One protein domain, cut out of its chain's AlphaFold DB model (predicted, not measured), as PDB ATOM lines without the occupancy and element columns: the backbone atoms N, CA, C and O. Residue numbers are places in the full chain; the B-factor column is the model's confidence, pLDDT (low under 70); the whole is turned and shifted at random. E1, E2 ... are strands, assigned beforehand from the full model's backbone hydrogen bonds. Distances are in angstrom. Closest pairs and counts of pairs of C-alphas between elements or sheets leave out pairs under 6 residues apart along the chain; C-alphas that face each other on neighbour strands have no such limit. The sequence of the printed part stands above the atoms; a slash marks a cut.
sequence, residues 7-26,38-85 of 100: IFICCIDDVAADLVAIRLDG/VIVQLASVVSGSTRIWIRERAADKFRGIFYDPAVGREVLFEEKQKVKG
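This is residues 7 to 26 and 38 to 85 of the 100 residues of an uncharacterized protein of Gongylonema pulchrum (UniProt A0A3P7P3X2). Two hairpins, E2-E3 and E4-E5, join in one antiparallel sheet curled like part of a barrel; off to one side, residues 7 to 23 fold back on themselves, ending in short E1. The printed part has 68 residues, five named strands, E1 to E5, and no named helix; the sheet's order is E3 E2 E5 E4. It is all strand, with under half of the residues in named elements, and compact, radius of gyration of the C-alphas 12.5 A, spanning 36 by 24 by 19 A.

Start at C-alpha 7, (113.246, 133.666, 98.471). Then find E1, residues 21 to 23; E2, 38 to 44, 19.2 A; E3, 50 to 56, 19.3 A; E4, 63 to 68, 14.2 A; and E5, 73 to 82, 25.5 A, ending at (116.987, 141.360, 85.699).

E1 pairs with no named strand. Look for N 40 and O 53, 2.9 A, between E2 and E3; N 43 and O 78, 2.8 A, between E2 and E5; N 66 and O 75, 2.9 A, between E4 and E5.

Residues 27 to 37 are not printed; C-alphas 26 and 38 are 12.7 A apart. Residues 7 to 26 and 84 to 85 have pLDDT under 70.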
ATOM      1  N   ILE A   7     112.875 132.363  97.921       51.84
ATOM      2  CA  ILE A   7     113.246 133.666  98.471       51.84
ATOM      3  C   ILE A   7     111.961 134.388  98.837       51.84
ATOM      4  O   ILE A   7     111.133 134.681  97.973       51.84
ATOM      5  N   PHE A   8     111.820 134.669 100.125       42.78
ATOM      6  CA  PHE A   8     110.798 135.546 100.667       42.78
ATOM      7  C   PHE A   8     111.300 136.981 100.575       42.78
ATOM      8  O   PHE A   8     111.903 137.488 101.511       42.78
ATOM      9  N   ILE A   9     111.123 137.638  99.431       51.44
ATOM     10  CA  ILE A   9     111.502 139.050  99.327       51.44
ATOM     11  C   ILE A   9     110.451 139.842 100.098       51.44
ATOM     12  O   ILE A   9     109.398 140.173  99.564       51.44
ATOM     13  N   CYS A  10     110.739 140.111 101.370       38.91
ATOM     14  CA  CYS A  10     110.058 141.152 102.115       38.91
ATOM     15  C   CYS A  10     110.356 142.456 101.367       38.91
ATOM     16  O   CYS A  10     111.512 142.894 101.324       38.91
ATOM     17  N   CYS A  11     109.359 143.015 100.677       37.69
ATOM     18  CA  CYS A  11     109.439 144.385 100.192       37.69
ATOM     19  C   CYS A  11     109.853 145.244 101.386       37.69
ATOM     20  O   CYS A  11     109.187 145.244 102.413       37.69
ATOM     21  N   ILE A  12     111.001 145.906 101.275       39.38
ATOM     22  CA  ILE A  12     111.653 146.618 102.380       39.38
ATOM     23  C   ILE A  12     110.965 147.965 102.693       39.38
ATOM     24  O   ILE A  12     111.570 148.862 103.266       39.38
ATOM     25  N   ASP A  13     109.687 148.096 102.343       32.00
ATOM     26  CA  ASP A  13     108.837 149.215 102.718       32.00
ATOM     27  C   ASP A  13     107.602 148.631 103.433       32.00
ATOM     28  O   ASP A  13     106.822 147.879 102.850       32.00
ATOM     29  N   ASP A  14     107.491 148.961 104.720       36.81
ATOM     30  CA  ASP A  14     106.653 148.428 105.811       36.81
ATOM     31  C   ASP A  14     105.120 148.310 105.577       36.81
ATOM     32  O   ASP A  14     104.378 148.082 106.526       36.81
ATOM     33  N   VAL A  15     104.584 148.483 104.361       32.25
ATOM     34  CA  VAL A  15     103.145 148.800 104.180       32.25
ATOM     35  C   VAL A  15     102.302 147.725 103.477       32.25
ATOM     36  O   VAL A  15     101.078 147.773 103.562       32.25
ATOM     37  N   ALA A  16     102.876 146.691 102.860       30.98
ATOM     38  CA  ALA A  16     102.071 145.567 102.357       30.98
ATOM     39  C   ALA A  16     102.918 144.303 102.181       30.98
ATOM     40  O   ALA A  16     103.563 144.094 101.154       30.98
ATOM     41  N   ALA A  17     102.920 143.451 103.204       33.59
ATOM     42  CA  ALA A  17     103.589 142.158 103.181       33.59
ATOM     43  C   ALA A  17     102.745 141.112 102.432       33.59
ATOM     44  O   ALA A  17     102.222 140.178 103.034       33.59
ATOM     45  N   ASP A  18     102.642 141.234 101.107       32.56
ATOM     46  CA  ASP A  18     102.333 140.062 100.290       32.56
ATOM     47  C   ASP A  18     103.612 139.234 100.160       32.56
ATOM     48  O   ASP A  18     104.570 139.598  99.474       32.56
ATOM     49  N   LEU A  19     103.652 138.115 100.882       39.88
ATOM     50  CA  LEU A  19     104.771 137.184 100.891       39.88
ATOM     51  C   LEU A  19     104.872 136.469  99.532       39.88
ATOM     52  O   LEU A  19     104.395 135.347  99.357       39.88
ATOM     53  N   VAL A  20     105.502 137.104  98.542       41.75
ATOM     54  CA  VAL A  20     105.720 136.480  97.232       41.75
ATOM     55  C   VAL A  20     106.928 135.547  97.310       41.75
ATOM     56  O   VAL A  20     108.085 135.954  97.211       41.75
ATOM     57  N   ALA A  21     106.642 134.258  97.466       43.47
ATOM     58  CA  ALA A  21     107.602 133.170  97.370       43.47
ATOM     59  C   ALA A  21     108.076 132.986  95.913       43.47
ATOM     60  O   ALA A  21     107.383 132.371  95.099       43.47
ATOM     61  N   ILE A  22     109.266 133.490  95.565       53.06
ATOM     62  CA  ILE A  22     109.868 133.245  94.242       53.06
ATOM     63  C   ILE A  22     110.929 132.155  94.371       53.06
ATOM     64  O   ILE A  22     111.935 132.313  95.064       53.06
ATOM     65  N   ARG A  23     110.714 131.037  93.670       51.22
ATOM     66  CA  ARG A  23     111.691 129.950  93.549       51.22
ATOM     67  C   ARG A  23     112.719 130.313  92.477       51.22
ATOM     68  O   ARG A  23     112.347 130.514  91.322       51.22
ATOM     69  N   LEU A  24     113.998 130.415  92.850       53.72
ATOM     70  CA  LEU A  24     115.081 130.786  91.918       53.72
ATOM     71  C   LEU A  24     115.817 129.613  91.266       53.72
ATOM     72  O   LEU A  24     116.776 129.836  90.525       53.72
ATOM     73  N   ASP A  25     115.396 128.375  91.505       51.22
ATOM     74  CA  ASP A  25     116.060 127.200  90.936       51.22
ATOM     75  C   ASP A  25     115.706 127.020  89.462       51.22
ATOM     76  O   ASP A  25     114.775 126.309  89.088       51.22
ATOM     77  N   GLY A  26     116.486 127.678  88.607       47.22
ATOM     78  CA  GLY A  26     116.586 127.348  87.194       47.22
ATOM     79  C   GLY A  26     117.359 126.045  87.014       47.22
ATOM     80  O   GLY A  26     118.546 126.072  86.706       47.22
ATOM     81  N   VAL A  38     109.029 138.402  87.989       75.88
ATOM     82  CA  VAL A  38     110.475 138.486  87.788       75.88
ATOM     83  C   VAL A  38     111.087 139.424  88.819       75.88
ATOM     84  O   VAL A  38     110.515 140.461  89.144       75.88
ATOM     85  N   ILE A  39     112.272 139.058  89.303       78.81
ATOM     86  CA  ILE A  39     113.065 139.901  90.195       78.81
ATOM     87  C   ILE A  39     113.959 140.791  89.345       78.81
ATOM     88  O   ILE A  39     114.675 140.319  88.450       78.81
ATOM     89  N   VAL A  40     113.932 142.078  89.647       82.12
ATOM     90  CA  VAL A  40     114.747 143.088  88.991       82.12
ATOM     91  C   VAL A  40     115.487 143.908  90.034       82.12
ATOM     92  O   VAL A  40     115.024 144.093  91.157       82.12
ATOM     93  N   GLN A  41     116.672 144.367  89.669       83.44
ATOM     94  CA  GLN A  41     117.434 145.316  90.456       83.44
ATOM     95  C   GLN A  41     117.139 146.711  89.917       83.44
ATOM     96  O   GLN A  41     117.404 147.005  88.749       83.44
ATOM     97  N   LEU A  42     116.592 147.554  90.781       86.38
ATOM     98  CA  LEU A  42     116.463 148.981  90.555       86.38
ATOM     99  C   LEU A  42     117.752 149.674  90.989       86.38
ATOM    100  O   LEU A  42     118.378 149.261  91.968       86.38
ATOM    101  N   ALA A  43     118.141 150.724  90.283       87.00
ATOM    102  CA  ALA A  43     119.247 151.588  90.663       87.00
ATOM    103  C   ALA A  43     118.795 153.049  90.668       87.00
ATOM    104  O   ALA A  43     118.106 153.486  89.746       87.00
ATOM    105  N   SER A  44     119.201 153.786  91.700       86.75
ATOM    106  CA  SER A  44     119.079 155.242  91.756       86.75
ATOM    107  C   SER A  44     119.865 155.857  90.604       86.75
ATOM    108  O   SER A  44     121.033 155.516  90.399       86.75
ATOM    109  N   VAL A  45     119.240 156.782  89.873       87.25
ATOM    110  CA  VAL A  45     119.899 157.530  88.787       87.25
ATOM    111  C   VAL A  45     120.991 158.459  89.333       87.25
ATOM    112  O   VAL A  45     121.927 158.796  88.614       87.25
ATOM    113  N   VAL A  46     120.894 158.860  90.606       85.44
ATOM    114  CA  VAL A  46     121.784 159.862  91.211       85.44
ATOM    115  C   VAL A  46     122.968 159.215  91.929       85.44
ATOM    116  O   VAL A  46     124.111 159.528  91.617       85.44
ATOM    117  N   SER A  47     122.716 158.319  92.888       82.56
ATOM    118  CA  SER A  47     123.780 157.726  93.720       82.56
ATOM    119  C   SER A  47     124.254 156.352  93.238       82.56
ATOM    120  O   SER A  47     125.288 155.862  93.684       82.56
ATOM    121  N   GLY A  48     123.483 155.687  92.372       81.94
ATOM    122  CA  GLY A  48     123.710 154.286  92.023       81.94
ATOM    123  C   GLY A  48     123.309 153.286  93.114       81.94
ATOM    124  O   GLY A  48     123.521 152.086  92.918       81.94
ATOM    125  N   SER A  49     122.703 153.733  94.224       81.69
ATOM    126  CA  SER A  49     122.116 152.860  95.248       81.69
ATOM    127  C   SER A  49     121.180 151.845  94.604       81.69
ATOM    128  O   SER A  49     120.282 152.208  93.843       81.69
ATOM    129  N   THR A  50     121.381 150.561  94.901       79.25
ATOM    130  CA  THR A  50     120.592 149.489  94.291       79.25
ATOM    131  C   THR A  50     119.569 148.910  95.250       79.25
ATOM    132  O   THR A  50     119.886 148.653  96.411       79.25
ATOM    133  N   ARG A  51     118.374 148.618  94.743       78.81
ATOM    134  CA  ARG A  51     117.275 147.978  95.474       78.81
ATOM    135  C   ARG A  51     116.718 146.816  94.655       78.81
ATOM    136  O   ARG A  51     116.820 146.811  93.432       78.81
ATOM    137  N   ILE A  52     116.156 145.814  95.322       80.38
ATOM    138  CA  ILE A  52     115.482 144.694  94.658       80.38
ATOM    139  C   ILE A  52     113.988 144.992  94.569       80.38
ATOM    140  O   ILE A  52     113.391 145.460  95.532       80.38
ATOM    141  N   TRP A  53     113.404 144.710  93.410       79.31
ATOM    142  CA  TRP A  53     111.986 144.887  93.137       79.31
ATOM    143  C   TRP A  53     111.421 143.665  92.421       79.31
ATOM    144  O   TRP A  53     112.128 142.973  91.677       79.31
ATOM    145  N   ILE A  54     110.137 143.400  92.635       78.81
ATOM    146  CA  ILE A  54     109.401 142.349  91.940       78.81
ATOM    147  C   ILE A  54     108.401 143.023  91.014       78.81
ATOM    148  O   ILE A  54     107.602 143.851  91.436       78.81
ATOM    149  N   ARG A  55     108.418 142.629  89.744       81.19
ATOM    150  CA  ARG A  55     107.387 143.031  88.789       81.19
ATOM    151  C   ARG A  55     106.833 141.831  88.050       81.19
ATOM    152  O   ARG A  55     107.447 140.761  87.999       81.19
ATOM    153  N   GLU A  56     105.682 142.020  87.430       79.06
ATOM    154  CA  GLU A  56     105.144 141.039  86.502       79.06
ATOM    155  C   GLU A  56     106.032 140.932  85.252       79.06
ATOM    156  O   GLU A  56     106.614 141.912  84.776       79.06
ATOM    157  N   ARG A  57     106.172 139.715  84.717       78.88
ATOM    158  CA  ARG A  57     107.009 139.437  83.542       78.88
ATOM    159  C   ARG A  57     106.520 140.157  82.287       78.88
ATOM    160  O   ARG A  57     107.353 140.523  81.464       78.88
ATOM    161  N   ALA A  58     105.205 140.300  82.151       77.81
ATOM    162  CA  ALA A  58     104.558 140.974  81.032       77.81
ATOM    163  C   ALA A  58     104.561 142.504  81.171       77.81
ATOM    164  O   ALA A  58     104.267 143.190  80.202       77.81
ATOM    165  N   ALA A  59     104.900 143.033  82.353       81.94
ATOM    166  CA  ALA A  59     104.959 144.467  82.585       81.94
ATOM    167  C   ALA A  59     106.248 145.086  82.021       81.94
ATOM    168  O   ALA A  59     107.300 144.429  81.952       81.94
ATOM    169  N   ASP A  60     106.157 146.368  81.672       85.44
ATOM    170  CA  ASP A  60     107.280 147.190  81.230       85.44
ATOM    171  C   ASP A  60     108.325 147.410  82.334       85.44
ATOM    172  O   ASP A  60     108.144 147.046  83.503       85.44
ATOM    173  N   LYS A  61     109.467 147.989  81.944       84.81
ATOM    174  CA  LYS A  61     110.545 148.336  82.876       84.81
ATOM    175  C   LYS A  61     110.018 149.286  83.945       84.81
ATOM    176  O   LYS A  61     109.512 150.363  83.633       84.81
ATOM    177  N   PHE A  62     110.175 148.888  85.203       85.06
ATOM    178  CA  PHE A  62     109.668 149.670  86.320       85.06
ATOM    179  C   PHE A  62     110.526 150.921  86.557       85.06
ATOM    180  O   PHE A  62     111.760 150.865  86.503       85.06
ATOM    181  N   ARG A  63     109.852 152.039  86.836       86.44
ATOM    182  CA  ARG A  63     110.446 153.324  87.213       86.44
ATOM    183  C   ARG A  63     109.618 153.925  88.340       86.44
ATOM    184  O   ARG A  63     108.400 154.014  88.211       86.44
ATOM    185  N   GLY A  64     110.267 154.319  89.430       85.81
ATOM    186  CA  GLY A  64     109.584 154.848  90.608       85.81
ATOM    187  C   GLY A  64     110.465 155.801  91.397       85.81
ATOM    188  O   GLY A  64     111.691 155.725  91.322       85.81
ATOM    189  N   ILE A  65     109.837 156.715  92.129       87.31
ATOM    190  CA  ILE A  65     110.531 157.645  93.016       87.31
ATOM    191  C   ILE A  65     110.640 156.982  94.388       87.31
ATOM    192  O   ILE A  65     109.633 156.553  94.943       87.31
ATOM    193  N   PHE A  66     111.857 156.881  94.917       85.00
ATOM    194  CA  PHE A  66     112.104 156.350  96.256       85.00
ATOM    195  C   PHE A  66     113.108 157.220  96.995       85.00
ATOM    196  O   PHE A  66     113.957 157.877  96.387       85.00
ATOM    197  N   TYR A  67     113.036 157.190  98.322       81.75
ATOM    198  CA  TYR A  67     114.005 157.863  99.168       81.75
ATOM    199  C   TYR A  67     115.388 157.218  99.035       81.75
ATOM    200  O   TYR A  67     115.561 156.015  99.253       81.75
ATOM    201  N   ASP A  68     116.384 158.031  98.694       83.19
ATOM    202  CA  ASP A  68     117.772 157.608  98.611       83.19
ATOM    203  C   ASP A  68     118.557 158.160  99.805       83.19
ATOM    204  O   ASP A  68     118.802 159.370  99.876       83.19
ATOM    205  N   PRO A  69     118.984 157.296 100.741       80.19
ATOM    206  CA  PRO A  69     119.682 157.729 101.945       80.19
ATOM    207  C   PRO A  69     121.045 158.357 101.646       80.19
ATOM    208  O   PRO A  69     121.545 159.113 102.471       80.19
ATOM    209  N   ALA A  70     121.642 158.085 100.479       79.06
ATOM    210  CA  ALA A  70     122.905 158.705 100.086       79.06
ATOM    211  C   ALA A  70     122.730 160.169  99.649       79.06
ATOM    212  O   ALA A  70     123.657 160.964  99.770       79.06
ATOM    213  N   VAL A  71     121.548 160.525  99.133       82.19
ATOM    214  CA  VAL A  71     121.235 161.878  98.642       82.19
ATOM    215  C   VAL A  71     120.393 162.658  99.661       82.19
ATOM    216  O   VAL A  71     120.325 163.881  99.596       82.19
ATOM    217  N   GLY A  72     119.750 161.966 100.607       86.88
ATOM    218  CA  GLY A  72     118.879 162.573 101.615       86.88
ATOM    219  C   GLY A  72     117.553 163.085 101.046       86.88
ATOM    220  O   GLY A  72     116.925 163.958 101.639       86.88
ATOM    221  N   ARG A  73     117.142 162.593  99.872       87.38
ATOM    222  CA  ARG A  73     115.901 162.998  99.198       87.38
ATOM    223  C   ARG A  73     115.329 161.873  98.352       87.38
ATOM    224  O   ARG A  73     115.996 160.880  98.065       87.38
ATOM    225  N   GLU A  74     114.102 162.078  97.910       86.31
ATOM    226  CA  GLU A  74     113.437 161.222  96.941       86.31
ATOM    227  C   GLU A  74     114.044 161.401  95.544       86.31
ATOM    228  O   GLU A  74     114.184 162.516  95.038       86.31
ATOM    229  N   VAL A  75     114.446 160.294  94.925       88.75
ATOM    230  CA  VAL A  75     115.069 160.268  93.598       88.75
ATOM    231  C   VAL A  75     114.454 159.170  92.744       88.75
ATOM    232  O   VAL A  75     113.857 158.219  93.247       88.75
ATOM    233  N   LEU A  76     114.614 159.296  91.428       88.25
ATOM    234  CA  LEU A  76     114.156 158.287  90.486       88.25
ATOM    235  C   LEU A  76     115.054 157.045  90.546       88.25
ATOM    236  O   LEU A  76     116.277 157.133  90.408       88.25
ATOM    237  N   PHE A  77     114.419 155.888  90.690       90.06
ATOM    238  CA  PHE A  77     115.029 154.582  90.516       90.06
ATOM    239  C   PHE A  77     114.516 153.946  89.230       90.06
ATOM    240  O   PHE A  77     113.310 153.902  88.973       90.06
ATOM    241  N   GLU A  78     115.441 153.400  88.448       90.12
ATOM    242  CA  GLU A  78     115.133 152.701  87.205       90.12
ATOM    243  C   GLU A  78     115.604 151.248  87.248       90.12
ATOM    244  O   GLU A  78     116.600 150.911  87.893       90.12
ATOM    245  N   GLU A  79     114.898 150.371  86.532       87.56
ATOM    246  CA  GLU A  79     115.326 148.989  86.325       87.56
ATOM    247  C   GLU A  79     116.678 148.927  85.600       87.56
ATOM    248  O   GLU A  79     116.778 149.187  84.399       87.56
ATOM    249  N   LYS A  80     117.716 148.517  86.335       86.69
ATOM    250  CA  LYS A  80     119.071 148.334  85.810       86.69
ATOM    251  C   LYS A  80     119.227 146.970  85.157       86.69
ATOM    252  O   LYS A  80     119.688 146.868  84.024       86.69
ATOM    253  N   GLN A  81     118.869 145.907  85.876       84.38
ATOM    254  CA  GLN A  81     119.035 144.546  85.374       84.38
ATOM    255  C   GLN A  81     118.054 143.556  85.985       84.38
ATOM    256  O   GLN A  81     117.643 143.668  87.137       84.38
ATOM    257  N   LYS A  82     117.730 142.519  85.212       81.25
ATOM    258  CA  LYS A  82     116.987 141.360  85.699       81.25
ATOM    259  C   LYS A  82     117.923 140.407  86.431       81.25
ATOM    260  O   LYS A  82     118.939 139.991  85.873       81.25
ATOM    261  N   VAL A  83     117.534 139.982  87.628       77.56
ATOM    262  CA  VAL A  83     118.289 138.991  88.397       77.56
ATOM    263  C   VAL A  83     117.978 137.603  87.827       77.56
ATOM    264  O   VAL A  83     116.860 137.103  87.937       77.56
ATOM    265  N   LYS A  84     118.955 136.992  87.145       69.31
ATOM    266  CA  LYS A  84     118.807 135.702  86.435       69.31
ATOM    267  C   LYS A  84     119.307 134.494  87.244       69.31
ATOM    268  O   LYS A  84     119.795 133.531  86.664       69.31
ATOM    269  N   GLY A  85     119.182 134.530  88.567       62.94
ATOM    270  CA  GLY A  85     119.524 133.405  89.442       62.94
ATOM    271  C   GLY A  85     120.235 133.832  90.722       62.94
ATOM    272  O   GLY A  85     120.463 135.018  90.952       62.94
TER     273      GLY A  85